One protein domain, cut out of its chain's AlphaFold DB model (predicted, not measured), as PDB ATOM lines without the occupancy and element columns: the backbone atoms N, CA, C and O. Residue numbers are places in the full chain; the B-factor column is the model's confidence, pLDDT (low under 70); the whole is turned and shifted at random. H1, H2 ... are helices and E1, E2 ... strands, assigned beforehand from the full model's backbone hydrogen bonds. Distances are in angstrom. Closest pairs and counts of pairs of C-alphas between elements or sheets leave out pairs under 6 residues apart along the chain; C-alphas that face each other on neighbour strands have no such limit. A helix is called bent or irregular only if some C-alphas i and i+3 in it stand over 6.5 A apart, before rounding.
ATOM      1  N   ILE A  20     -12.245  18.075   8.468       95.62
ATOM      2  CA  ILE A  20     -12.132  17.857   7.020       95.62
ATOM      3  C   ILE A  20     -10.922  18.626   6.475       95.62
ATOM      4  O   ILE A  20     -10.143  18.066   5.713       95.62
ATOM      5  N   ASP A  21     -10.708  19.874   6.893       94.75
ATOM      6  CA  ASP A  21      -9.555  20.663   6.440       94.75
ATOM      7  C   ASP A  21      -8.212  20.058   6.886       94.75
ATOM      8  O   ASP A  21      -7.271  19.975   6.094       94.75
ATOM      9  N   ASP A  22      -8.149  19.568   8.126       96.00
ATOM     10  CA  ASP A  22      -7.000  18.849   8.684       96.00
ATOM     11  C   ASP A  22      -6.739  17.544   7.923       96.00
ATOM     12  O   ASP A  22      -5.586  17.207   7.645       96.00
ATOM     13  N   LEU A  23      -7.801  16.820   7.549       96.88
ATOM     14  CA  LEU A  23      -7.702  15.623   6.715       96.88
ATOM     15  C   LEU A  23      -7.082  15.963   5.356       96.88
ATOM     16  O   LEU A  23      -6.110  15.325   4.969       96.88
ATOM     17  N   LEU A  24      -7.604  16.968   4.651       95.69
ATOM     18  CA  LEU A  24      -7.114  17.348   3.319       95.69
ATOM     19  C   LEU A  24      -5.684  17.902   3.375       95.69
ATOM     20  O   LEU A  24      -4.895  17.707   2.455       95.69
ATOM     21  N   SER A  25      -5.311  18.536   4.482       94.25
ATOM     22  CA  SER A  25      -3.953  19.047   4.698       94.25
ATOM     23  C   SER A  25      -2.963  17.972   5.165       94.25
ATOM     24  O   SER A  25      -1.768  18.245   5.259       94.25
ATOM     25  N   SER A  26      -3.430  16.760   5.472       95.44
ATOM     26  CA  SER A  26      -2.593  15.668   5.961       95.44
ATOM     27  C   SER A  26      -1.738  15.060   4.849       95.44
ATOM     28  O   SER A  26      -2.239  14.691   3.785       95.44
ATOM     29  N   ASP A  27      -0.465  14.798   5.150       94.88
ATOM     30  CA  ASP A  27       0.445  14.021   4.292       94.88
ATOM     31  C   ASP A  27      -0.016  12.564   4.085       94.88
ATOM     32  O   ASP A  27       0.571  11.824   3.299       94.88
ATOM     33  N   HIS A  28      -1.042  12.109   4.809       94.12
ATOM     34  CA  HIS A  28      -1.622  10.778   4.628       94.12
ATOM     35  C   HIS A  28      -2.736  10.743   3.583       94.12
ATOM     36  O   HIS A  28      -2.976   9.681   3.014       94.12
ATOM     37  N   PHE A  29      -3.410  11.865   3.314       97.38
ATOM     38  CA  PHE A  29      -4.577  11.899   2.433       97.38
ATOM     39  C   PHE A  29      -4.228  11.365   1.037       97.38
ATOM     40  O   PHE A  29      -3.321  11.885   0.401       97.38
ATOM     41  N   LEU A  30      -4.919  10.313   0.578       97.88
ATOM     42  CA  LEU A  30      -4.689   9.592  -0.694       97.88
ATOM     43  C   LEU A  30      -3.320   8.910  -0.869       97.88
ATOM     44  O   LEU A  30      -3.054   8.298  -1.906       97.88
ATOM     45  N   LYS A  31      -2.437   8.959   0.131       97.62
ATOM     46  CA  LYS A  31      -1.076   8.417   0.019       97.62
ATOM     47  C   LYS A  31      -1.047   6.899  -0.175       97.62
ATOM     48  O   LYS A  31      -0.108   6.380  -0.776       97.62
ATOM     49  N   ALA A  32      -2.077   6.184   0.279       97.44
ATOM     50  CA  ALA A  32      -2.180   4.736   0.110       97.44
ATOM     51  C   ALA A  32      -2.581   4.295  -1.304       97.44
ATOM     52  O   ALA A  32      -2.664   3.096  -1.562       97.44
ATOM     53  N   LEU A  33      -2.838   5.242  -2.208       97.44
ATOM     54  CA  LEU A  33      -3.116   4.989  -3.621       97.44
ATOM     55  C   LEU A  33      -1.911   5.283  -4.526       97.44
ATOM     56  O   LEU A  33      -2.019   5.168  -5.743       97.44
ATOM     57  N   GLY A  34      -0.790   5.726  -3.955       97.19
ATOM     58  CA  GLY A  34       0.382   6.169  -4.703       97.19
ATOM     59  C   GLY A  34       1.610   5.286  -4.515       97.19
ATOM     60  O   GLY A  34       1.597   4.285  -3.803       97.19
ATOM     61  N   LYS A  35       2.725   5.716  -5.109       95.50
ATOM     62  CA  LYS A  35       4.012   4.990  -5.115       95.50
ATOM     63  C   LYS A  35       4.540   4.598  -3.725       95.50
ATOM     64  O   LYS A  35       5.274   3.625  -3.598       95.50
ATOM     65  N   ASP A  36       4.179   5.366  -2.696       93.94
ATOM     66  CA  ASP A  36       4.641   5.183  -1.317       93.94
ATOM     67  C   ASP A  36       3.607   4.447  -0.446       93.94
ATOM     68  O   ASP A  36       3.752   4.405   0.779       93.94
ATOM     69  N   ALA A  37       2.571   3.849  -1.047       95.25
ATOM     70  CA  ALA A  37       1.479   3.197  -0.324       95.25
ATOM     71  C   ALA A  37       1.972   2.139   0.669       95.25
ATOM     72  O   ALA A  37       1.510   2.099   1.806       95.25
ATOM     73  N   HIS A  38       2.986   1.351   0.304       92.44
ATOM     74  CA  HIS A  38       3.557   0.302   1.158       92.44
ATOM     75  C   HIS A  38       4.211   0.810   2.456       92.44
ATOM     76  O   HIS A  38       4.500   0.010   3.349       92.44
ATOM     77  N   ALA A  39       4.455   2.119   2.586       92.56
ATOM     78  CA  ALA A  39       4.884   2.720   3.848       92.56
ATOM     79  C   ALA A  39       3.748   2.778   4.887       92.56
ATOM     80  O   ALA A  39       4.017   2.924   6.081       92.56
ATOM     81  N   LEU A  40       2.494   2.657   4.447       93.31
ATOM     82  CA  LEU A  40       1.301   2.668   5.280       93.31
ATOM     83  C   LEU A  40       0.855   1.242   5.602       93.31
ATOM     84  O   LEU A  40       0.974   0.332   4.780       93.31
ATOM     85  N   MET A  41       0.337   1.053   6.812       92.56
ATOM     86  CA  MET A  41      -0.322  -0.193   7.202       92.56
ATOM     87  C   MET A  41      -1.747  -0.202   6.668       92.56
ATOM     88  O   MET A  41      -2.443   0.810   6.751       92.56
ATOM     89  N   VAL A  42      -2.181  -1.356   6.171       86.81
ATOM     90  CA  VAL A  42      -3.607  -1.632   6.001       86.81
ATOM     91  C   VAL A  42      -4.275  -1.617   7.386       86.81
ATOM     92  O   VAL A  42      -3.727  -2.220   8.310       86.81
ATOM     93  N   PRO A  43      -5.417  -0.932   7.565       86.44
ATOM     94  CA  PRO A  43      -6.180  -1.006   8.806       86.44
ATOM     95  C   PRO A  43      -6.787  -2.401   8.993       86.44
ATOM     96  O   PRO A  43      -7.401  -2.930   8.068       86.44
ATOM     97  N   ASP A  44      -6.685  -2.963  10.198       86.31
ATOM     98  CA  ASP A  44      -7.256  -4.283  10.522       86.31
ATOM     99  C   ASP A  44      -8.796  -4.300  10.471       86.31
ATOM    100  O   ASP A  44      -9.419  -5.358  10.382       86.31
ATOM    101  N   ASP A  45      -9.423  -3.129  10.566       90.06
ATOM    102  CA  ASP A  45     -10.870  -2.951  10.631       90.06
ATOM    103  C   ASP A  45     -11.515  -2.651   9.269       90.06
ATOM    104  O   ASP A  45     -12.736  -2.532   9.199       90.06
ATOM    105  N   PHE A  46     -10.738  -2.549   8.185       91.62
ATOM    106  CA  PHE A  46     -11.264  -2.343   6.834       91.62
ATOM    107  C   PHE A  46     -11.086  -3.588   5.953       91.62
ATOM    108  O   PHE A  46      -9.962  -4.050   5.750       91.62
ATOM    109  N   PRO A  47     -12.163  -4.098   5.332       92.19
ATOM    110  CA  PRO A  47     -12.043  -4.974   4.174       92.19
ATOM    111  C   PRO A  47     -11.337  -4.237   3.025       92.19
ATOM    112  O   PRO A  47     -11.837  -3.220   2.535       92.19
ATOM    113  N   VAL A  48     -10.168  -4.728   2.607       94.62
ATOM    114  CA  VAL A  48      -9.339  -4.067   1.588       94.62
ATOM    115  C   VAL A  48      -9.519  -4.675   0.206       94.62
ATOM    116  O   VAL A  48      -9.510  -5.892   0.021       94.62
ATOM    117  N   VAL A  49      -9.607  -3.785  -0.774       95.12
ATOM    118  CA  VAL A  49      -9.624  -4.060  -2.205       95.12
ATOM    119  C   VAL A  49      -8.355  -3.458  -2.801       95.12
ATOM    120  O   VAL A  49      -8.069  -2.282  -2.609       95.12
ATOM    121  N   THR A  50      -7.592  -4.260  -3.539       94.50
ATOM    122  CA  THR A  50      -6.399  -3.807  -4.285       94.50
ATOM    123  C   THR A  50      -6.605  -3.865  -5.800       94.50
ATOM    124  O   THR A  50      -5.683  -3.601  -6.563       94.50
ATOM    125  N   ASP A  51      -7.792  -4.270  -6.256       95.19
ATOM    126  CA  ASP A  51      -8.148  -4.340  -7.673       95.19
ATOM    127  C   ASP A  51      -8.909  -3.066  -8.064       95.19
ATOM    128  O   ASP A  51     -10.056  -2.863  -7.665       95.19
ATOM    129  N   VAL A  52      -8.247  -2.212  -8.849       95.56
ATOM    130  CA  VAL A  52      -8.778  -0.929  -9.336       95.56
ATOM    131  C   VAL A  52     -10.062  -1.109 -10.143       95.56
ATOM    132  O   VAL A  52     -11.002  -0.333  -9.988       95.56
ATOM    133  N   ILE A  53     -10.121  -2.132 -10.995       94.81
ATOM    134  CA  ILE A  53     -11.282  -2.371 -11.856       94.81
ATOM    135  C   ILE A  53     -12.450  -2.879 -11.021       94.81
ATOM    136  O   ILE A  53     -13.597  -2.510 -11.250       94.81
ATOM    137  N   TYR A  54     -12.176  -3.732 -10.038       92.94
ATOM    138  CA  TYR A  54     -13.212  -4.200  -9.129       92.94
ATOM    139  C   TYR A  54     -13.754  -3.069  -8.244       92.94
ATOM    140  O   TYR A  54     -14.968  -2.975  -8.070       92.94
ATOM    141  N   ALA A  55     -12.880  -2.189  -7.746       95.00
ATOM    142  CA  ALA A  55     -13.262  -0.985  -7.007       95.00
ATOM    143  C   ALA A  55     -14.169  -0.060  -7.834       95.00
ATOM    144  O   ALA A  55     -15.211   0.370  -7.347       95.00
ATOM    145  N   GLU A  56     -13.828   0.193  -9.101       93.69
ATOM    146  CA  GLU A  56     -14.680   0.980 -10.003       93.69
ATOM    147  C   GLU A  56     -16.055   0.336 -10.199       93.69
ATOM    148  O   GLU A  56     -17.073   1.015 -10.063       93.69
ATOM    149  N   LYS A  57     -16.105  -0.984 -10.404       91.88
ATOM    150  CA  LYS A  57     -17.376  -1.702 -10.558       91.88
ATOM    151  C   LYS A  57     -18.267  -1.579  -9.331       91.88
ATOM    152  O   LYS A  57     -19.467  -1.384  -9.475       91.88
ATOM    153  N   MET A  58     -17.705  -1.686  -8.132       92.00
ATOM    154  CA  MET A  58     -18.477  -1.539  -6.896       92.00
ATOM    155  C   MET A  58     -19.019  -0.113  -6.708       92.00
ATOM    156  O   MET A  58     -20.123   0.053  -6.180       92.00
ATOM    157  N   LEU A  59     -18.278   0.902  -7.161       91.19
ATOM    158  CA  LEU A  59     -18.713   2.298  -7.118       91.19
ATOM    159  C   LEU A  59     -19.816   2.606  -8.139       91.19
ATOM    160  O   LEU A  59     -20.816   3.230  -7.779       91.19
ATOM    161  N   HIS A  60     -19.649   2.150  -9.385       89.38
ATOM    162  CA  HIS A  60     -20.389   2.679 -10.541       89.38
ATOM    163  C   HIS A  60     -21.249   1.659 -11.291       89.38
ATOM    164  O   HIS A  60     -22.166   2.050 -12.018       89.38
ATOM    165  N   SER A  61     -21.002   0.355 -11.144       85.31
ATOM    166  CA  SER A  61     -21.689  -0.644 -11.964       85.31
ATOM    167  C   SER A  61     -23.106  -0.925 -11.470       85.31
ATOM    168  O   SER A  61     -23.324  -1.518 -10.414       85.31
ATOM    169  N   GLN A  62     -24.080  -0.568 -12.307       84.69
ATOM    170  CA  GLN A  62     -25.480  -0.974 -12.162       84.69
ATOM    171  C   GLN A  62     -25.750  -2.372 -12.745       84.69
ATOM    172  O   GLN A  62     -26.823  -2.927 -12.519       84.69
ATOM    173  N   GLU A  63     -24.775  -2.979 -13.438       84.56
ATOM    174  CA  GLU A  63     -24.887  -4.347 -13.986       84.56
ATOM    175  C   GLU A  63     -25.071  -5.396 -12.878       84.56
ATOM    176  O   GLU A  63     -25.523  -6.511 -13.132       84.56
ATOM    177  N   GLN A  74     -23.309  -4.255  -3.052       87.00
ATOM    178  CA  GLN A  74     -24.361  -3.264  -3.285       87.00
ATOM    179  C   GLN A  74     -23.813  -2.108  -4.123       87.00
ATOM    180  O   GLN A  74     -22.633  -1.766  -4.013       87.00
ATOM    181  N   TYR A  75     -24.672  -1.481  -4.927       82.94
ATOM    182  CA  TYR A  75     -24.317  -0.284  -5.690       82.94
ATOM    183  C   TYR A  75     -24.000   0.878  -4.733       82.94
ATOM    184  O   TYR A  75     -24.867   1.332  -3.985       82.94
ATOM    185  N   PHE A  76     -22.747   1.340  -4.706       81.62
ATOM    186  CA  PHE A  76     -22.274   2.232  -3.640       81.62
ATOM    187  C   PHE A  76     -22.910   3.628  -3.672       81.62
ATOM    188  O   PHE A  76     -23.163   4.223  -2.620       81.62
ATOM    189  N   ALA A  77     -23.221   4.144  -4.865       76.69
ATOM    190  CA  ALA A  77     -23.884   5.440  -4.996       76.69
ATOM    191  C   ALA A  77     -25.271   5.448  -4.324       76.69
ATOM    192  O   ALA A  77     -25.647   6.441  -3.707       76.69
ATOM    193  N   ASP A  78     -25.995   4.323  -4.348       75.75
ATOM    194  CA  ASP A  78     -27.266   4.188  -3.630       75.75
ATOM    195  C   ASP A  78     -27.075   4.279  -2.115       75.75
ATOM    196  O   ASP A  78     -27.879   4.913  -1.438       75.75
ATOM    197  N   ILE A  79     -26.013   3.677  -1.573       78.44
ATOM    198  CA  ILE A  79     -25.716   3.728  -0.134       78.44
ATOM    199  C   ILE A  79     -25.479   5.171   0.300       78.44
ATOM    200  O   ILE A  79     -26.079   5.643   1.263       78.44
ATOM    201  N   THR A  80     -24.639   5.892  -0.440       70.19
ATOM    202  CA  THR A  80     -24.312   7.285  -0.113       70.19
ATOM    203  C   THR A  80     -25.482   8.240  -0.346       70.19
ATOM    204  O   THR A  80     -25.664   9.171   0.432       70.19
ATOM    205  N   GLY A  81     -26.336   7.974  -1.339       63.78
ATOM    206  CA  GLY A  81     -27.562   8.737  -1.592       63.78
ATOM    207  C   GLY A  81     -28.701   8.477  -0.597       63.78
ATOM    208  O   GLY A  81     -29.623   9.288  -0.504       63.78
ATOM    209  N   ARG A  82     -28.654   7.370   0.154       66.69
ATOM    210  CA  ARG A  82     -29.631   7.021   1.207       66.69
ATOM    211  C   ARG A  82     -29.320   7.657   2.558       66.69
ATOM    212  O   ARG A  82     -30.165   7.621   3.452       66.69
ATOM    213  N   ILE A  83     -28.146   8.263   2.704       65.44
ATOM    214  CA  ILE A  83     -27.795   9.040   3.888       65.44
ATOM    215  C   ILE A  83     -28.771  10.212   3.948       65.44
ATOM    216  O   ILE A  83     -28.810  11.044   3.044       65.44
ATOM    217  N   ASN A  84     -29.600  10.246   4.993       65.06
ATOM    218  CA  ASN A  84     -30.571  11.308   5.216       65.06
ATOM    219  C   ASN A  84     -30.015  12.304   6.251       65.06
ATOM    220  O   ASN A  84     -30.295  12.183   7.444       65.06
ATOM    221  N   PRO A  85     -29.244  13.314   5.822       61.84
ATOM    222  CA  PRO A  85     -28.698  14.342   6.709       61.84
ATOM    223  C   PRO A  85     -29.814  15.225   7.300       61.84
ATOM    224  O   PRO A  85     -29.644  15.957   8.270       61.84
ATOM    225  N   TYR A  86     -31.011  15.178   6.726       65.75
ATOM    226  CA  TYR A  86     -32.047  16.154   6.987       65.75
ATOM    227  C   TYR A  86     -32.765  15.986   8.333       65.75
ATOM    228  O   TYR A  86     -33.439  16.922   8.772       65.75
ATOM    229  N   ASP A  87     -32.637  14.834   8.989       69.25
ATOM    230  CA  ASP A  87     -33.422  14.492  10.184       69.25
ATOM    231  C   ASP A  87     -33.079  15.352  11.411       69.25
ATOM    232  O   ASP A  87     -33.845  15.398  12.375       69.25
ATOM    233  N   HIS A  88     -31.969  16.090  11.359       70.94
ATOM    234  CA  HIS A  88     -31.462  16.885  12.479       70.94
ATOM    235  C   HIS A  88     -31.651  18.400  12.329       70.94
ATOM    236  O   HIS A  88     -31.255  19.136  13.230       70.94
ATOM    237  N   VAL A  89     -32.250  18.875  11.230       75.94
ATOM    238  CA  VAL A  89     -32.401  20.317  10.947       75.94
ATOM    239  C   VAL A  89     -33.792  20.677  10.418       75.94
ATOM    240  O   VAL A  89     -34.430  19.902   9.688       75.94
ATOM    241  N   THR A  90     -34.270  21.880  10.748       82.75
ATOM    242  CA  THR A  90     -35.568  22.397  10.275       82.75
ATOM    243  C   THR A  90     -35.519  22.775   8.797       82.75
ATOM    244  O   THR A  90     -34.452  23.018   8.246       82.75
ATOM    245  N   ILE A  91     -36.676  22.870   8.131       84.50
ATOM    246  CA  ILE A  91     -36.759  23.262   6.709       84.50
ATOM    247  C   ILE A  91     -36.078  24.617   6.457       84.50
ATOM    248  O   ILE A  91     -35.402  24.785   5.444       84.50
ATOM    249  N   GLU A  92     -36.230  25.571   7.373       84.94
ATOM    250  CA  GLU A  92     -35.606  26.892   7.292       84.94
ATOM    251  C   GLU A  92     -34.078  26.796   7.333       84.94
ATOM    252  O   GLU A  92     -33.406  27.409   6.505       84.94
ATOM    253  N   GLU A  93     -33.528  25.976   8.232       81.88
ATOM    254  CA  GLU A  93     -32.084  25.729   8.309       81.88
ATOM    255  C   GLU A  93     -31.557  25.096   7.017       81.88
ATOM    256  O   GLU A  93     -30.515  25.517   6.515       81.88
ATOM    257  N   ARG A  94     -32.306  24.162   6.409       83.00
ATOM    258  CA  ARG A  94     -31.942  23.564   5.107       83.00
ATOM    259  C   ARG A  94     -31.821  24.622   4.016       83.00
ATOM    260  O   ARG A  94     -30.885  24.587   3.226       83.00
ATOM    261  N   ILE A  95     -32.770  25.557   3.964       85.62
ATOM    262  CA  ILE A  95     -32.773  26.632   2.965       85.62
ATOM    263  C   ILE A  95     -31.539  27.526   3.132       85.62
ATOM    264  O   ILE A  95     -30.930  27.906   2.131       85.62
ATOM    265  N   GLU A  96     -31.165  27.863   4.365       83.50
ATOM    266  CA  GLU A  96     -29.980  28.686   4.626       83.50
ATOM    267  C   GLU A  96     -28.675  27.946   4.297       83.50
ATOM    268  O   GLU A  96     -27.810  28.517   3.631       83.50
ATOM    269  N   ILE A  97     -28.561  26.662   4.654       81.12
ATOM    270  CA  ILE A  97     -27.403  25.827   4.290       81.12
ATOM    271  C   ILE A  97     -27.235  25.769   2.763       81.12
ATOM    272  O   ILE A  97     -26.146  26.017   2.241       81.12
ATOM    273  N   GLU A  98     -28.323  25.537   2.023       84.94
ATOM    274  CA  GLU A  98     -28.303  25.502   0.556       84.94
ATOM    275  C   GLU A  98     -27.913  26.850  -0.073       84.94
ATOM    276  O   GLU A  98     -27.248  26.882  -1.111       84.94
ATOM    277  N   LYS A  99     -28.286  27.982   0.540       85.19
ATOM    278  CA  LYS A  99     -27.858  29.314   0.074       85.19
ATOM    279  C   LYS A  99     -26.358  29.522   0.255       85.19
ATOM    280  O   LYS A  99     -25.710  29.998  -0.679       85.19
ATOM    281  N   ILE A 100     -25.820  29.179   1.427       79.31
ATOM    282  CA  ILE A 100     -24.382  29.288   1.722       79.31
ATOM    283  C   ILE A 100     -23.594  28.430   0.731       79.31
ATOM    284  O   ILE A 100     -22.665  28.925   0.092       79.31
ATOM    285  N   ARG A 101     -24.032  27.185   0.514       79.88
ATOM    286  CA  ARG A 101     -23.399  26.254  -0.427       79.88
ATOM    287  C   ARG A 101     -23.411  26.787  -1.857       79.88
ATOM    288  O   ARG A 101     -22.355  26.933  -2.464       79.88
ATOM    289  N   LYS A 102     -24.581  27.154  -2.391       83.81
ATOM    290  CA  LYS A 102     -24.709  27.635  -3.782       83.81
ATOM    291  C   LYS A 102     -23.879  28.877  -4.079       83.81
ATOM    292  O   LYS A 102     -23.476  29.068  -5.221       83.81
ATOM    293  N   LYS A 103     -23.628  29.721  -3.077       84.38
ATOM    294  CA  LYS A 103     -22.814  30.928  -3.239       84.38
ATOM    295  C   LYS A 103     -21.365  30.600  -3.614       84.38
ATOM    296  O   LYS A 103     -20.780  31.335  -4.403       84.38
ATOM    297  N   ASN A 104     -20.810  29.524  -3.055       83.62
ATOM    298  CA  ASN A 104     -19.377  29.237  -3.120       83.62
ATOM    299  C   ASN A 104     -19.033  27.903  -3.805       83.62
ATOM    300  O   ASN A 104     -17.852  27.653  -4.036       83.62
ATOM    301  N   ILE A 105     -20.028  27.083  -4.173       84.12
ATOM    302  CA  ILE A 105     -19.813  25.734  -4.721       84.12
ATOM    303  C   ILE A 105     -18.945  25.733  -5.984       84.12
ATOM    304  O   ILE A 105     -17.985  24.983  -6.038       84.12
ATOM    305  N   ASP A 106     -19.178  26.633  -6.945       85.50
ATOM    306  CA  ASP A 106     -18.391  26.665  -8.189       85.50
ATOM    307  C   ASP A 106     -16.905  26.966  -7.922       85.50
ATOM    308  O   ASP A 106     -16.005  26.387  -8.537       85.50
ATOM    309  N   ALA A 107     -16.640  27.888  -6.990       88.25
ATOM    310  CA  ALA A 107     -15.284  28.242  -6.591       88.25
ATOM    311  C   ALA A 107     -14.630  27.104  -5.798       88.25
ATOM    312  O   ALA A 107     -13.463  26.796  -6.033       88.25
ATOM    313  N   TYR A 108     -15.380  26.461  -4.906       90.00
ATOM    314  CA  TYR A 108     -14.936  25.282  -4.175       90.00
ATOM    315  C   TYR A 108     -14.586  24.134  -5.132       90.00
ATOM    316  O   TYR A 108     -13.435  23.705  -5.139       90.00
ATOM    317  N   THR A 109     -15.511  23.716  -6.007       88.25
ATOM    318  CA  THR A 109     -15.334  22.612  -6.966       88.25
ATOM    319  C   THR A 109     -14.109  22.829  -7.853       88.25
ATOM    320  O   THR A 109     -13.314  21.923  -8.083       88.25
ATOM    321  N   LYS A 110     -13.874  24.062  -8.314       89.50
ATOM    322  CA  LYS A 110     -12.666  24.357  -9.092       89.50
ATOM    323  C   LYS A 110     -11.381  24.160  -8.280       89.50
ATOM    324  O   LYS A 110     -10.397  23.659  -8.817       89.50
ATOM    325  N   ASN A 111     -11.363  24.590  -7.021       92.31
ATOM    326  CA  ASN A 111     -10.162  24.518  -6.191       92.31
ATOM    327  C   ASN A 111      -9.907  23.116  -5.638       92.31
ATOM    328  O   ASN A 111      -8.747  22.714  -5.580       92.31
ATOM    329  N   ILE A 112     -10.954  22.354  -5.305       93.81
ATOM    330  CA  ILE A 112     -10.797  20.961  -4.877       93.81
ATOM    331  C   ILE A 112     -10.249  20.095  -6.014       93.81
ATOM    332  O   ILE A 112      -9.340  19.313  -5.768       93.81
ATOM    333  N   ILE A 113     -10.678  20.301  -7.266       92.38
ATOM    334  CA  ILE A 113     -10.111  19.588  -8.425       92.38
ATOM    335  C   ILE A 113      -8.613  19.877  -8.566       92.38
ATOM    336  O   ILE A 113      -7.815  18.949  -8.645       92.38
ATOM    337  N   LEU A 114      -8.206  21.152  -8.524       94.31
ATOM    338  CA  LEU A 114      -6.786  21.527  -8.600       94.31
ATOM    339  C   LEU A 114      -5.968  20.940  -7.442       94.31
ATOM    340  O   LEU A 114      -4.822  20.528  -7.623       94.31
ATOM    341  N   PHE A 115      -6.553  20.903  -6.246       95.94
ATOM    342  CA  PHE A 115      -5.943  20.275  -5.085       95.94
ATOM    343  C   PHE A 115      -5.781  18.759  -5.281       95.94
ATOM    344  O   PHE A 115      -4.687  18.233  -5.062       95.94
ATOM    345  N   LEU A 116      -6.819  18.058  -5.744       96.50
ATOM    346  CA  LEU A 116      -6.762  16.622  -6.022       96.50
ATOM    347  C   LEU A 116      -5.741  16.303  -7.115       96.50
ATOM    348  O   LEU A 116      -4.955  15.374  -6.941       96.50
ATOM    349  N   ASP A 117      -5.677  17.099  -8.183       96.31
ATOM    350  CA  ASP A 117      -4.648  16.973  -9.222       96.31
ATOM    351  C   ASP A 117      -3.240  17.084  -8.626       96.31
ATOM    352  O   ASP A 117      -2.381  16.245  -8.906       96.31
ATOM    353  N   SER A 118      -3.016  18.056  -7.732       97.00
ATOM    354  CA  SER A 118      -1.722  18.207  -7.059       97.00
ATOM    355  C   SER A 118      -1.357  16.990  -6.200       97.00
ATOM    356  O   SER A 118      -0.203  16.565  -6.207       97.00
ATOM    357  N   LYS A 119      -2.332  16.372  -5.517       97.25
ATOM    358  CA  LYS A 119      -2.118  15.158  -4.711       97.25
ATOM    359  C   LYS A 119      -1.853  13.927  -5.575       97.25
ATOM    360  O   LYS A 119      -0.986  13.116  -5.248       97.25
ATOM    361  N   TYR A 120      -2.558  13.804  -6.698       97.62
ATOM    362  CA  TYR A 120      -2.324  12.749  -7.682       97.62
ATOM    363  C   TYR A 120      -0.918  12.842  -8.282       97.62
ATOM    364  O   TYR A 120      -0.256  11.813  -8.434       97.62
ATOM    365  N   GLU A 121      -0.443  14.054  -8.578       97.56
ATOM    366  CA  GLU A 121       0.924  14.298  -9.046       97.56
ATOM    367  C   GLU A 121       1.963  13.996  -7.955       97.56
ATOM    368  O   GLU A 121       2.906  13.238  -8.200       97.56
ATOM    369  N   GLU A 122       1.769  14.523  -6.741       97.12
ATOM    370  CA  GLU A 122       2.675  14.356  -5.596       97.12
ATOM    371  C   GLU A 122       2.974  12.874  -5.308       97.12
ATOM    372  O   GLU A 122       4.141  12.462  -5.228       97.12
ATOM    373  N   TYR A 123       1.925  12.052  -5.213       97.75
ATOM    374  CA  TYR A 123       2.045  10.626  -4.895       97.75
ATOM    375  C   TYR A 123       2.115   9.716  -6.125       97.75
ATOM    376  O   TYR A 123       2.221   8.498  -5.974       97.75
ATOM    377  N   GLN A 124       2.105  10.285  -7.335       97.94
ATOM    378  CA  GLN A 124       2.119   9.552  -8.607       97.94
ATOM    379  C   GLN A 124       0.986   8.515  -8.707       97.94
ATOM    380  O   GLN A 124       1.187   7.413  -9.221       97.94
ATOM    381  N   ILE A 125      -0.209   8.872  -8.218       97.81
ATOM    382  CA  ILE A 125      -1.368   7.968  -8.090       97.81
ATOM    383  C   ILE A 125      -1.730   7.359  -9.443       97.81
ATOM    384  O   ILE A 125      -1.812   6.143  -9.569       97.81
ATOM    385  N   THR A 126      -1.878   8.178 -10.489       96.75
ATOM    386  CA  THR A 126      -2.278   7.677 -11.812       96.75
ATOM    387  C   THR A 126      -1.292   6.666 -12.376       96.75
ATOM    388  O   THR A 126      -1.703   5.633 -12.898       96.75
ATOM    389  N   GLN A 127       0.009   6.943 -12.263       96.56
ATOM    390  CA  GLN A 127       1.027   6.018 -12.749       96.56
ATOM    391  C   GLN A 127       0.980   4.704 -11.964       96.56
ATOM    392  O   GLN A 127       0.909   3.637 -12.572       96.56
ATOM    393  N   PHE A 128       0.971   4.793 -10.635       97.12
ATOM    394  CA  PHE A 128       0.967   3.635  -9.751       97.12
ATOM    395  C   PHE A 128      -0.272   2.749  -9.959       97.12
ATOM    396  O   PHE A 128      -0.147   1.542 -10.157       97.12
ATOM    397  N   LEU A 129      -1.468   3.345  -9.993       96.19
ATOM    398  CA  LEU A 129      -2.709   2.602 -10.214       96.19
ATOM    399  C   LEU A 129      -2.761   1.988 -11.617       96.19
ATOM    400  O   LEU A 129      -3.183   0.842 -11.743       96.19
ATOM    401  N   CYS A 130      -2.285   2.679 -12.661       95.12
ATOM    402  CA  CYS A 130      -2.169   2.074 -13.991       95.12
ATOM    403  C   CYS A 130      -1.265   0.835 -13.976       95.12
ATOM    404  O   CYS A 130      -1.648  -0.195 -14.518       95.12
ATOM    405  N   GLU A 131      -0.094   0.914 -13.339       94.12
ATOM    406  CA  GLU A 131       0.861  -0.201 -13.254       94.12
ATOM    407  C   GLU A 131       0.313  -1.400 -12.461       94.12
ATOM    408  O   GLU A 131       0.761  -2.527 -12.671       94.12
ATOM    409  N   SER A 132      -0.678  -1.182 -11.591       91.62
ATOM    410  CA  SER A 132      -1.339  -2.245 -10.826       91.62
ATOM    411  C   SER A 132      -2.370  -3.061 -11.623       91.62
ATOM    412  O   SER A 132      -2.806  -4.114 -11.155       91.62
ATOM    413  N   VAL A 133      -2.768  -2.604 -12.817       92.69
ATOM    414  CA  VAL A 133      -3.826  -3.238 -13.619       92.69
ATOM    415  C   VAL A 133      -3.250  -4.175 -14.684       92.69
ATOM    416  O   VAL A 133      -2.268  -3.881 -15.362       92.69
ATOM    417  N   ASP A 134      -3.922  -5.311 -14.884       89.56
ATOM    418  CA  ASP A 134      -3.623  -6.257 -15.961       89.56
ATOM    419  C   ASP A 134      -4.007  -5.684 -17.339       89.56
ATOM    420  O   ASP A 134      -5.164  -5.731 -17.778       89.56
ATOM    421  N   HIS A 135      -3.007  -5.153 -18.042       85.81
ATOM    422  CA  HIS A 135      -3.169  -4.547 -19.361       85.81
ATOM    423  C   HIS A 135      -3.373  -5.540 -20.512       85.81
ATOM    424  O   HIS A 135      -3.678  -5.112 -21.627       85.81
ATOM    425  N   GLU A 136      -3.266  -6.851 -20.275       86.31
ATOM    426  CA  GLU A 136      -3.726  -7.837 -21.260       86.31
ATOM    427  C   GLU A 136      -5.259  -7.855 -21.340       86.31
ATOM    428  O   GLU A 136      -5.827  -8.168 -22.389       86.31
ATOM    429  N   LYS A 137      -5.933  -7.476 -20.245       86.50
ATOM    430  CA  LYS A 137      -7.398  -7.422 -20.143       86.50
ATOM    431  C   LYS A 137      -7.966  -6.022 -20.351       86.50
ATOM    432  O   LYS A 137      -9.050  -5.898 -20.918       86.50
ATOM    433  N   PHE A 138      -7.259  -4.982 -19.907       89.19
ATOM    434  CA  PHE A 138      -7.769  -3.609 -19.913       89.19
ATOM    435  C   PHE A 138      -6.827  -2.641 -20.630       89.19
ATOM    436  O   PHE A 138      -5.661  -2.474 -20.270       89.19
ATOM    437  N   GLN A 139      -7.358  -1.951 -21.641       90.38
ATOM    438  CA  GLN A 139      -6.605  -0.938 -22.378       90.38
ATOM    439  C   GLN A 139      -6.193   0.211 -21.454       90.38
ATOM    440  O   GLN A 139      -7.001   0.701 -20.669       90.38
ATOM    441  N   LYS A 140      -4.947   0.676 -21.590       89.69
ATOM    442  CA  LYS A 140      -4.378   1.722 -20.731       89.69
ATOM    443  C   LYS A 140      -5.237   2.987 -20.670       89.69
ATOM    444  O   LYS A 140      -5.451   3.501 -19.580       89.69
ATOM    445  N   ASP A 141      -5.755   3.452 -21.805       90.81
ATOM    446  CA  ASP A 141      -6.571   4.670 -21.852       90.81
ATOM    447  C   ASP A 141      -7.874   4.512 -21.054       90.81
ATOM    448  O   ASP A 141      -8.268   5.425 -20.339       90.81
ATOM    449  N   VAL A 142      -8.488   3.323 -21.084       90.69
ATOM    450  CA  VAL A 142      -9.676   3.010 -20.270       90.69
ATOM    451  C   VAL A 142      -9.332   3.038 -18.781       90.69
ATOM    452  O   VAL A 142     -10.069   3.617 -17.991       90.69
ATOM    453  N   VAL A 143      -8.189   2.464 -18.393       91.81
ATOM    454  CA  VAL A 143      -7.727   2.481 -16.995       91.81
ATOM    455  C   VAL A 143      -7.462   3.910 -16.514       91.81
ATOM    456  O   VAL A 143      -7.802   4.247 -15.385       91.81
ATOM    457  N   VAL A 144      -6.894   4.772 -17.362       93.00
ATOM    458  CA  VAL A 144      -6.676   6.189 -17.030       93.00
ATOM    459  C   VAL A 144      -8.001   6.918 -16.798       93.00
ATOM    460  O   VAL A 144      -8.096   7.689 -15.846       93.00
ATOM    461  N   GLU A 145      -9.022   6.667 -17.619       93.25
ATOM    462  CA  GLU A 145     -10.354   7.255 -17.415       93.25
ATOM    463  C   GLU A 145     -11.016   6.760 -16.120       93.25
ATOM    464  O   GLU A 145     -11.582   7.568 -15.388       93.25
ATOM    465  N   ILE A 146     -10.866   5.477 -15.775       93.44
ATOM    466  CA  ILE A 146     -11.315   4.930 -14.479       93.44
ATOM    467  C   ILE A 146     -10.619   5.641 -13.311       93.44
ATOM    468  O   ILE A 146     -11.244   6.056 -12.343       93.44
ATOM    469  N   ILE A 147      -9.304   5.844 -13.392       94.31
ATOM    470  CA  ILE A 147      -8.572   6.527 -12.318       94.31
ATOM    471  C   ILE A 147      -9.016   7.996 -12.181       94.31
ATOM    472  O   ILE A 147      -9.041   8.532 -11.070       94.31
ATOM    473  N   ARG A 148      -9.384   8.647 -13.291       92.19
ATOM    474  CA  ARG A 148      -9.968   9.998 -13.285       92.19
ATOM    475  C   ARG A 148     -11.365  10.023 -12.672       92.19
ATOM    476  O   ARG A 148     -11.682  10.991 -11.981       92.19
ATOM    477  N   SER A 149     -12.188   8.992 -12.873       93.50
ATOM    478  CA  SER A 149     -13.524   8.956 -12.262       93.50
ATOM    479  C   SER A 149     -13.438   8.951 -10.735       93.50
ATOM    480  O   SER A 149     -14.189   9.690 -10.102       93.50
ATOM    481  N   PHE A 150     -12.431   8.286 -10.151       95.00
ATOM    482  CA  PHE A 150     -12.191   8.344  -8.703       95.00
ATOM    483  C   PHE A 150     -11.975   9.762  -8.165       95.00
ATOM    484  O   PHE A 150     -12.359  10.030  -7.033       95.00
ATOM    485  N   GLN A 151     -11.407  10.700  -8.935       93.44
ATOM    486  CA  GLN A 151     -11.296  12.093  -8.474       93.44
ATOM    487  C   GLN A 151     -12.679  12.730  -8.285       93.44
ATOM    488  O   GLN A 151     -12.889  13.461  -7.318       93.44
ATOM    489  N   SER A 152     -13.624  12.416  -9.176       91.62
ATOM    490  CA  SER A 152     -15.015  12.871  -9.061       91.62
ATOM    491  C   SER A 152     -15.704  12.235  -7.852       91.62
ATOM    492  O   SER A 152     -16.430  12.919  -7.134       91.62
ATOM    493  N   ASP A 153     -15.432  10.954  -7.584       93.44
ATOM    494  CA  ASP A 153     -15.956  10.257  -6.403       93.44
ATOM    495  C   ASP A 153     -15.408  10.854  -5.103       93.44
ATOM    496  O   ASP A 153     -16.156  11.090  -4.156       93.44
ATOM    497  N   ILE A 154     -14.107  11.155  -5.064       95.69
ATOM    498  CA  ILE A 154     -13.461  11.795  -3.915       95.69
ATOM    499  C   ILE A 154     -14.078  13.170  -3.647       95.69
ATOM    500  O   ILE A 154     -14.396  13.458  -2.493       95.69
ATOM    501  N   ASP A 155     -14.286  13.997  -4.676       93.31
ATOM    502  CA  ASP A 155     -14.976  15.289  -4.529       93.31
ATOM    503  C   ASP A 155     -16.386  15.103  -3.948       93.31
ATOM    504  O   ASP A 155     -16.727  15.724  -2.940       93.31
ATOM    505  N   ALA A 156     -17.168  14.168  -4.495       90.88
ATOM    506  CA  ALA A 156     -18.506  13.863  -3.992       90.88
ATOM    507  C   ALA A 156     -18.495  13.395  -2.525       90.88
ATOM    508  O   ALA A 156     -19.345  13.805  -1.733       90.88
ATOM    509  N   PHE A 157     -17.524  12.573  -2.116       93.94
ATOM    510  CA  PHE A 157     -17.385  12.163  -0.718       93.94
ATOM    511  C   PHE A 157     -17.012  13.327   0.201       93.94
ATOM    512  O   PHE A 157     -17.529  13.403   1.317       93.94
ATOM    513  N   ILE A 158     -16.147  14.240  -0.246       94.00
ATOM    514  CA  ILE A 158     -15.801  15.440   0.524       94.00
ATOM    515  C   ILE A 158     -17.021  16.353   0.655       94.00
ATOM    516  O   ILE A 158     -17.317  16.793   1.766       94.00
ATOM    517  N   ASP A 159     -17.773  16.574  -0.423       89.94
ATOM    518  CA  ASP A 159     -19.021  17.347  -0.385       89.94
ATOM    519  C   ASP A 159     -20.036  16.704   0.570       89.94
ATOM    520  O   ASP A 159     -20.622  17.401   1.395       89.94
ATOM    521  N   ASN A 160     -20.164  15.373   0.580       89.44
ATOM    522  CA  ASN A 160     -21.013  14.656   1.536       89.44
ATOM    523  C   ASN A 160     -20.554  14.827   2.998       89.44
ATOM    524  O   ASN A 160     -21.394  14.980   3.887       89.44
ATOM    525  N   MET A 161     -19.243  14.838   3.274       92.19
ATOM    526  CA  MET A 161     -18.711  15.121   4.618       92.19
ATOM    527  C   MET A 161     -18.995  16.564   5.048       92.19
ATOM    528  O   MET A 161     -19.414  16.801   6.185       92.19
ATOM    529  N   ILE A 162     -18.810  17.527   4.138       90.56
ATOM    530  CA  ILE A 162     -19.163  18.933   4.369       90.56
ATOM    531  C   ILE A 162     -20.661  19.026   4.642       90.56
ATOM    532  O   ILE A 162     -21.058  19.651   5.623       90.56
ATOM    533  N   TYR A 163     -21.493  18.349   3.853       87.69
ATOM    534  CA  TYR A 163     -22.933  18.312   4.056       87.69
ATOM    535  C   TYR A 163     -23.264  17.766   5.444       87.69
ATOM    536  O   TYR A 163     -23.861  18.472   6.247       87.69
ATOM    537  N   ALA A 164     -22.773  16.588   5.823       88.38
ATOM    538  CA  ALA A 164     -23.017  16.037   7.156       88.38
ATOM    539  C   ALA A 164     -22.650  17.011   8.290       88.38
ATOM    540  O   ALA A 164     -23.403  17.122   9.258       88.38
ATOM    541  N   SER A 165     -21.568  17.789   8.146       89.56
ATOM    542  CA  SER A 165     -21.192  18.808   9.137       89.56
ATOM    543  C   SER A 165     -22.295  19.848   9.382       89.56
ATOM    544  O   SER A 165     -22.539  20.225  10.526       89.56
ATOM    545  N   TYR A 166     -23.025  20.260   8.340       85.75
ATOM    546  CA  TYR A 166     -24.121  21.229   8.436       85.75
ATOM    547  C   TYR A 166     -25.425  20.637   8.981       85.75
ATOM    548  O   TYR A 166     -26.299  21.387   9.418       85.75
ATOM    549  N   TYR A 167     -25.537  19.312   8.977       84.62
ATOM    550  CA  TYR A 167     -26.780  18.562   9.109       84.62
ATOM    551  C   TYR A 167     -26.793  17.617  10.326       84.62
ATOM    552  O   TYR A 167     -27.397  16.552  10.312       84.62
ATOM    553  N   GLY A 168     -26.124  18.014  11.409       81.25
ATOM    554  CA  GLY A 168     -26.062  17.243  12.659       81.25
ATOM    555  C   GLY A 168     -24.671  16.708  12.998       81.25
ATOM    556  O   GLY A 168     -24.463  16.234  14.114       81.25
ATOM    557  N   GLY A 169     -23.712  16.860  12.086       88.25
ATOM    558  CA  GLY A 169     -22.311  16.498  12.273       88.25
ATOM    559  C   GLY A 169     -21.941  15.172  11.612       88.25
ATOM    560  O   GLY A 169     -22.781  14.299  11.394       88.25
ATOM    561  N   ILE A 170     -20.649  14.996  11.335       90.88
ATOM    562  CA  ILE A 170     -20.097  13.773  10.719       90.88
ATOM    563  C   ILE A 170     -20.440  12.540  11.562       90.88
ATOM    564  O   ILE A 170     -20.799  11.496  11.028       90.88
ATOM    565  N   ASP A 171     -20.375  12.667  12.888       90.69
ATOM    566  CA  ASP A 171     -20.594  11.547  13.807       90.69
ATOM    567  C   ASP A 171     -22.073  11.124  13.919       90.69
ATOM    568  O   ASP A 171     -22.357  10.078  14.504       90.69
ATOM    569  N   ALA A 172     -23.007  11.912  13.370       86.75
ATOM    570  CA  ALA A 172     -24.431  11.582  13.343       86.75
ATOM    571  C   ALA A 172     -24.802  10.615  12.203       86.75
ATOM    572  O   ALA A 172     -25.823   9.940  12.301       86.75
ATOM    573  N   SER A 173     -23.966  10.496  11.160       87.06
ATOM    574  CA  SER A 173     -24.139   9.510  10.085       87.06
ATOM    575  C   SER A 173     -23.013   8.472  10.128       87.06
ATOM    576  O   SER A 173     -21.868   8.793   9.798       87.06
ATOM    577  N   PRO A 174     -23.312   7.216  10.510       89.75
ATOM    578  CA  PRO A 174     -22.330   6.135  10.538       89.75
ATOM    579  C   PRO A 174     -21.593   5.929   9.207       89.75
ATOM    580  O   PRO A 174     -20.392   5.664   9.206       89.75
ATOM    581  N   GLU A 175     -22.280   6.084   8.078       90.44
ATOM    582  CA  GLU A 175     -21.721   5.938   6.733       90.44
ATOM    583  C   GLU A 175     -20.748   7.074   6.409       90.44
ATOM    584  O   GLU A 175     -19.623   6.807   5.990       90.44
ATOM    585  N   ILE A 176     -21.133   8.335   6.654       92.12
ATOM    586  CA  ILE A 176     -20.244   9.487   6.429       92.12
ATOM    587  C   ILE A 176     -19.040   9.433   7.360       92.12
ATOM    588  O   ILE A 176     -17.911   9.685   6.936       92.12
ATOM    589  N   LYS A 177     -19.255   9.057   8.621       93.94
ATOM    590  CA  LYS A 177     -18.161   8.831   9.557       93.94
ATOM    591  C   LYS A 177     -17.200   7.767   9.029       93.94
ATOM    592  O   LYS A 177     -15.990   7.976   9.086       93.94
ATOM    593  N   ARG A 178     -17.713   6.669   8.467       94.94
ATOM    594  CA  ARG A 178     -16.863   5.609   7.911       94.94
ATOM    595  C   ARG A 178     -16.114   6.050   6.652       94.94
ATOM    596  O   ARG A 178     -14.956   5.682   6.491       94.94
ATOM    597  N   ILE A 179     -16.720   6.891   5.812       95.44
ATOM    598  CA  ILE A 179     -16.044   7.551   4.682       95.44
ATOM    599  C   ILE A 179     -14.890   8.430   5.184       95.44
ATOM    600  O   ILE A 179     -13.774   8.330   4.677       95.44
ATOM    601  N   TYR A 180     -15.127   9.254   6.207       96.38
ATOM    602  CA  TYR A 180     -14.081  10.073   6.827       96.38
ATOM    603  C   TYR A 180     -12.933   9.208   7.369       96.38
ATOM    604  O   TYR A 180     -11.762   9.479   7.101       96.38
ATOM    605  N   GLU A 181     -13.261   8.129   8.084       96.81
ATOM    606  CA  GLU A 181     -12.282   7.162   8.589       96.81
ATOM    607  C   GLU A 181     -11.494   6.492   7.460       96.81
ATOM    608  O   GLU A 181     -10.282   6.349   7.592       96.81
ATOM    609  N   ALA A 182     -12.132   6.153   6.335       96.75
ATOM    610  CA  ALA A 182     -11.459   5.592   5.165       96.75
ATOM    611  C   ALA A 182     -10.376   6.543   4.635       96.75
ATOM    612  O   ALA A 182      -9.242   6.118   4.413       96.75
ATOM    613  N   PHE A 183     -10.667   7.840   4.523       97.69
ATOM    614  CA  PHE A 183      -9.670   8.819   4.084       97.69
ATOM    615  C   PHE A 183      -8.522   9.021   5.080       97.69
ATOM    616  O   PHE A 183      -7.393   9.276   4.653       97.69
ATOM    617  N   LEU A 184      -8.757   8.862   6.390       96.81
ATOM    618  CA  LEU A 184      -7.682   8.913   7.395       96.81
ATOM    619  C   LEU A 184      -6.626   7.815   7.185       96.81
ATOM    620  O   LEU A 184      -5.475   7.989   7.583       96.81
ATOM    621  N   THR A 185      -6.991   6.708   6.535       96.06
ATOM    622  CA  THR A 185      -6.063   5.614   6.191       96.06
ATOM    623  C   THR A 185      -5.163   5.941   4.995       96.06
ATOM    624  O   THR A 185      -4.201   5.217   4.722       96.06
ATOM    625  N   GLY A 186      -5.494   7.002   4.253       97.12
ATOM    626  CA  GLY A 186      -4.901   7.348   2.966       97.12
ATOM    627  C   GLY A 186      -5.468   6.584   1.767       97.12
ATOM    628  O   GLY A 186      -4.989   6.807   0.658       97.12
ATOM    629  N   GLY A 187      -6.441   5.691   1.970       97.00
ATOM    630  CA  GLY A 187      -7.218   5.052   0.904       97.00
ATOM    631  C   GLY A 187      -8.505   5.814   0.577       97.00
ATOM    632  O   GLY A 187      -8.723   6.924   1.068       97.00
ATOM    633  N   ILE A 188      -9.365   5.200  -0.238       96.81
ATOM    634  CA  ILE A 188     -10.706   5.719  -0.552       96.81
ATOM    635  C   ILE A 188     -11.769   4.632  -0.374       96.81
ATOM    636  O   ILE A 188     -11.486   3.457  -0.633       96.81
ATOM    637  N   PRO A 189     -12.992   4.982   0.057       95.44
ATOM    638  CA  PRO A 189     -14.092   4.028   0.057       95.44
ATOM    639  C   PRO A 189     -14.427   3.636  -1.389       95.44
ATOM    640  O   PRO A 189     -14.448   4.485  -2.278       95.44
ATOM    641  N   CYS A 190     -14.659   2.347  -1.631       93.62
ATOM    642  CA  CYS A 190     -14.845   1.830  -2.990       93.62
ATOM    643  C   CYS A 190     -15.982   0.820  -3.148       93.62
ATOM    644  O   CYS A 190     -16.151   0.271  -4.228       93.62
ATOM    645  N   GLY A 191     -16.757   0.532  -2.104       92.25
ATOM    646  CA  GLY A 191     -17.827  -0.449  -2.226       92.25
ATOM    647  C   GLY A 191     -18.524  -0.782  -0.922       92.25
ATOM    648  O   GLY A 191     -18.111  -0.355   0.158       92.25
ATOM    649  N   TRP A 192     -19.586  -1.577  -1.032       93.44
ATOM    650  CA  TRP A 192     -20.369  -2.055   0.099       93.44
ATOM    651  C   TRP A 192     -20.733  -3.528  -0.084       93.44
ATOM    652  O   TRP A 192     -21.369  -3.897  -1.067       93.44
ATOM    653  N   VAL A 193     -20.357  -4.376   0.871       92.81
ATOM    654  CA  VAL A 193     -20.645  -5.816   0.858       92.81
ATOM    655  C   VAL A 193     -21.498  -6.174   2.070       92.81
ATOM    656  O   VAL A 193     -21.104  -5.939   3.209       92.81
ATOM    657  N   GLY A 194     -22.663  -6.779   1.832       91.38
ATOM    658  CA  GLY A 194     -23.600  -7.187   2.882       91.38
ATOM    659  C   GLY A 194     -24.973  -6.506   2.783       91.38
ATOM    660  O   GLY A 194     -25.341  -6.034   1.702       91.38
ATOM    661  N   PRO A 195     -25.750  -6.501   3.885       90.00
ATOM    662  CA  PRO A 195     -27.073  -5.875   3.941       90.00
ATOM    663  C   PRO A 195     -26.998  -4.364   3.722       90.00
ATOM    664  O   PRO A 195     -25.990  -3.753   4.071       90.00
ATOM    665  N   LEU A 196     -28.060  -3.757   3.194       88.19
ATOM    666  CA  LEU A 196     -28.185  -2.299   3.122       88.19
ATOM    667  C   LEU A 196     -28.242  -1.681   4.537       88.19
ATOM    668  O   LEU A 196     -28.593  -2.389   5.488       88.19
ATOM    669  N   PRO A 197     -27.926  -0.382   4.711       86.81
ATOM    670  CA  PRO A 197     -28.032   0.300   6.002       86.81
ATOM    671  C   PRO A 197     -29.391   0.111   6.691       86.81
ATOM    672  O   PRO A 197     -29.452  -0.241   7.870       86.81
ATOM    673  N   GLU A 198     -30.492   0.250   5.950       85.00
ATOM    674  CA  GLU A 198     -31.861   0.059   6.449       85.00
ATOM    675  C   GLU A 198     -32.173  -1.384   6.877       85.00
ATOM    676  O   GLU A 198     -33.040  -1.604   7.724       85.00
ATOM    677  N   ASP A 199     -31.422  -2.353   6.352       89.00
ATOM    678  CA  ASP A 199     -31.511  -3.774   6.692       89.00
ATOM    679  C   ASP A 199     -30.509  -4.170   7.797       89.00
ATOM    680  O   ASP A 199     -30.292  -5.355   8.069       89.00
ATOM    681  N   GLY A 200     -29.886  -3.186   8.457       88.50
ATOM    682  CA  GLY A 200     -28.930  -3.393   9.547       88.50
ATOM    683  C   GLY A 200     -27.487  -3.615   9.094       88.50
ATOM    684  O   GLY A 200     -26.690  -4.171   9.855       88.50
ATOM    685  N   GLY A 201     -27.139  -3.211   7.871       91.19
ATOM    686  CA  GLY A 201     -25.760  -3.194   7.391       91.19
ATOM    687  C   GLY A 201     -24.889  -2.237   8.208       91.19
ATOM    688  O   GLY A 201     -25.158  -1.043   8.282       91.19
ATOM    689  N   ASP A 202     -23.841  -2.769   8.836       92.19
ATOM    690  CA  ASP A 202     -22.899  -2.008   9.664       92.19
ATOM    691  C   ASP A 202     -21.766  -1.458   8.780       92.19
ATOM    692  O   ASP A 202     -20.993  -2.266   8.248       92.19
ATOM    693  N   PRO A 203     -21.597  -0.126   8.642       92.38
ATOM    694  CA  PRO A 203     -20.553   0.453   7.795       92.38
ATOM    695  C   PRO A 203     -19.146  -0.063   8.107       92.38
ATOM    696  O   PRO A 203     -18.341  -0.215   7.190       92.38
ATOM    697  N   ASN A 204     -18.856  -0.402   9.369       93.00
ATOM    698  CA  ASN A 204     -17.548  -0.934   9.766       93.00
ATOM    699  C   ASN A 204     -17.256  -2.311   9.161       93.00
ATOM    700  O   ASN A 204     -16.100  -2.681   9.004       93.00
ATOM    701  N   LYS A 205     -18.299  -3.080   8.843       93.19
ATOM    702  CA  LYS A 205     -18.187  -4.434   8.287       93.19
ATOM    703  C   LYS A 205     -18.449  -4.464   6.789       93.19
ATOM    704  O   LYS A 205     -17.958  -5.362   6.110       93.19
ATOM    705  N   CYS A 206     -19.249  -3.522   6.300       94.12
ATOM    706  CA  CYS A 206     -19.746  -3.539   4.936       94.12
ATOM    707  C   CYS A 206     -18.926  -2.666   3.985       94.12
ATOM    708  O   CYS A 206     -18.749  -3.054   2.830       94.12
ATOM    709  N   MET A 207     -18.397  -1.523   4.431       95.38
ATOM    710  CA  MET A 207     -17.659  -0.614   3.551       95.38
ATOM    711  C   MET A 207     -16.301  -1.198   3.155       95.38
ATOM    712  O   MET A 207     -15.512  -1.589   4.011       95.38
ATOM    713  N   GLN A 208     -16.034  -1.235   1.852       95.81
ATOM    714  CA  GLN A 208     -14.775  -1.700   1.275       95.81
ATOM    715  C   GLN A 208     -13.831  -0.519   1.034       95.81
ATOM    716  O   GLN A 208     -14.267   0.564   0.633       95.81
ATOM    717  N   LEU A 209     -12.533  -0.737   1.232       96.75
ATOM    718  CA  LEU A 209     -11.490   0.282   1.123       96.75
ATOM    719  C   LEU A 209     -10.525  -0.048  -0.022       96.75
ATOM    720  O   LEU A 209      -9.871  -1.088   0.009       96.75
ATOM    721  N   LEU A 210     -10.380   0.859  -0.992       97.38
ATOM    722  CA  LEU A 210      -9.298   0.787  -1.975       97.38
ATOM    723  C   LEU A 210      -8.014   1.307  -1.318       97.38
ATOM    724  O   LEU A 210      -7.931   2.485  -0.957       97.38
ATOM    725  N   HIS A 211      -7.030   0.425  -1.124       97.19
ATOM    726  CA  HIS A 211      -5.796   0.724  -0.383       97.19
ATOM    727  C   HIS A 211      -4.663  -0.225  -0.782       97.19
ATOM    728  O   HIS A 211      -4.875  -1.431  -0.849       97.19
TER     729      HIS A 211
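This is residues 20 to 63 and 74 to 211 of the 216 residues of an uncharacterized protein of gamma proteobacterium symbiont of Ctena orbiculata (UniProt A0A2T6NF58). A small antiparallel sheet of two strands, E1 and E2, sits between the short helices H2 and H8, and the long, straight helix H7 runs past it through the middle of the domain. On the side of H7 away from the sheet, the long bent helix H5 arches over, its arm H5b crossing and packing on H7; H6 folds back onto the beginning of H7. The printed part has 182 residues, with nine named helices and two named strands in the order H1 H2 H3 H4 H5 H6 H7 H8 E1 H9 E2, and the class is mostly helix. The whole is compact, with a radius of gyration of the C-alphas of 16.6 A and spans of 54 by 38 by 31 A.

E1 covers residues 188 to 192 and begins with C-alpha 188 at (-10.706, 5.719, -0.552); E2 covers residues 207 to 210 and ends with C-alpha 210 at (-9.298, 0.787, -1.975). H7, residues 140 to 166, is 40.3 A long, from C-alpha 140 at (-4.378, 1.722, -20.731) to C-alpha 166 at (-24.121, 21.229, 8.436). H5, residues 91 to 122, was assigned as one helix by its hydrogen bonds but is bent: C-alphas 103 and 106 are 7.9 A apart. Its arms are H5a, residues 91 to 103, 18.8 A, and H5b, residues 106 to 122, 24.5 A, at a steep tilt of 63 degrees. H8, residues 174 to 184, measures 15.2 A and H2, residues 52 to 60, 12.2 A. The shorter helices are H1, residues 20 to 24, H3, residues 76 to 81, H4, residues 85 to 88, H6, residues 125 to 131, and H9, residues 203 to 206. H4 is irregular, but only just: C-alphas 85 and 88 are 6.9 A apart.

E1 and E2 are antiparallel, their directions 139 degrees apart; N 190 and O 208, 2.9 A, and N 208 and O 191, 2.8 A, are within hydrogen-bond range. Residues 48 to 49 form a short parallel pairing with residues 209 to 210 of E2. The closest C-alphas of H2 and E1 are those of Met 58 and Gly 191, 4.8 A; those of H8 and E1 are Ala 182 and Ile 188, 5.8 A. H7 is the hub, touching five helices. It touches H8 at a steep tilt of 57 degrees, opposite ways, closest at the C-alphas of Met 161 and Ile 176, 6.1 A. With residues 151 to 155 alone it touches H5b, at Leu 116 and Gln 151, C-alphas 6.9 A apart. H6 and H7 are a helical hairpin, with the C-alphas of Cys 130 and Val 143 closest at 6.3 A and a tilt of 37 degrees, only just steep. H7 also touches H2, at Glu 56 and Ile 146, C-alphas 6.9 A apart, and only just touches H1, with 3 pairs of C-alphas within 8 A, the closest those of Ile 20 and Met 161, 7.5 A. H3 touches H2, at Leu 59 and Phe 76, C-alphas 5.0 A apart, and H9 touches H8, at Glu 175 and Pro 203, C-alphas 5.7 A apart. H4 and H7 are close but not clearly touching, with the C-alphas of Pro 85 and Ala 164 closest at 5.9 A. Each O i to N i+4 pair is within hydrogen-bond range in H1, H2, H3, H5a, H5b, H6 and H8, and 21 of 23 are in H7; H4 and H9 are too short for such a pair.

The two C-alphas farthest apart, those of Glu 92 and Glu 136, are 55.1 A apart. Residues 64 to 73 are not printed, and C-alphas 63 and 74 are 10.8 A apart across this cut, between H2 and H3. The link from H1 to H2, residues 25 to 51, is long. The mean pLDDT of the printed part is 90.1; residues 81 to 87 are under 70.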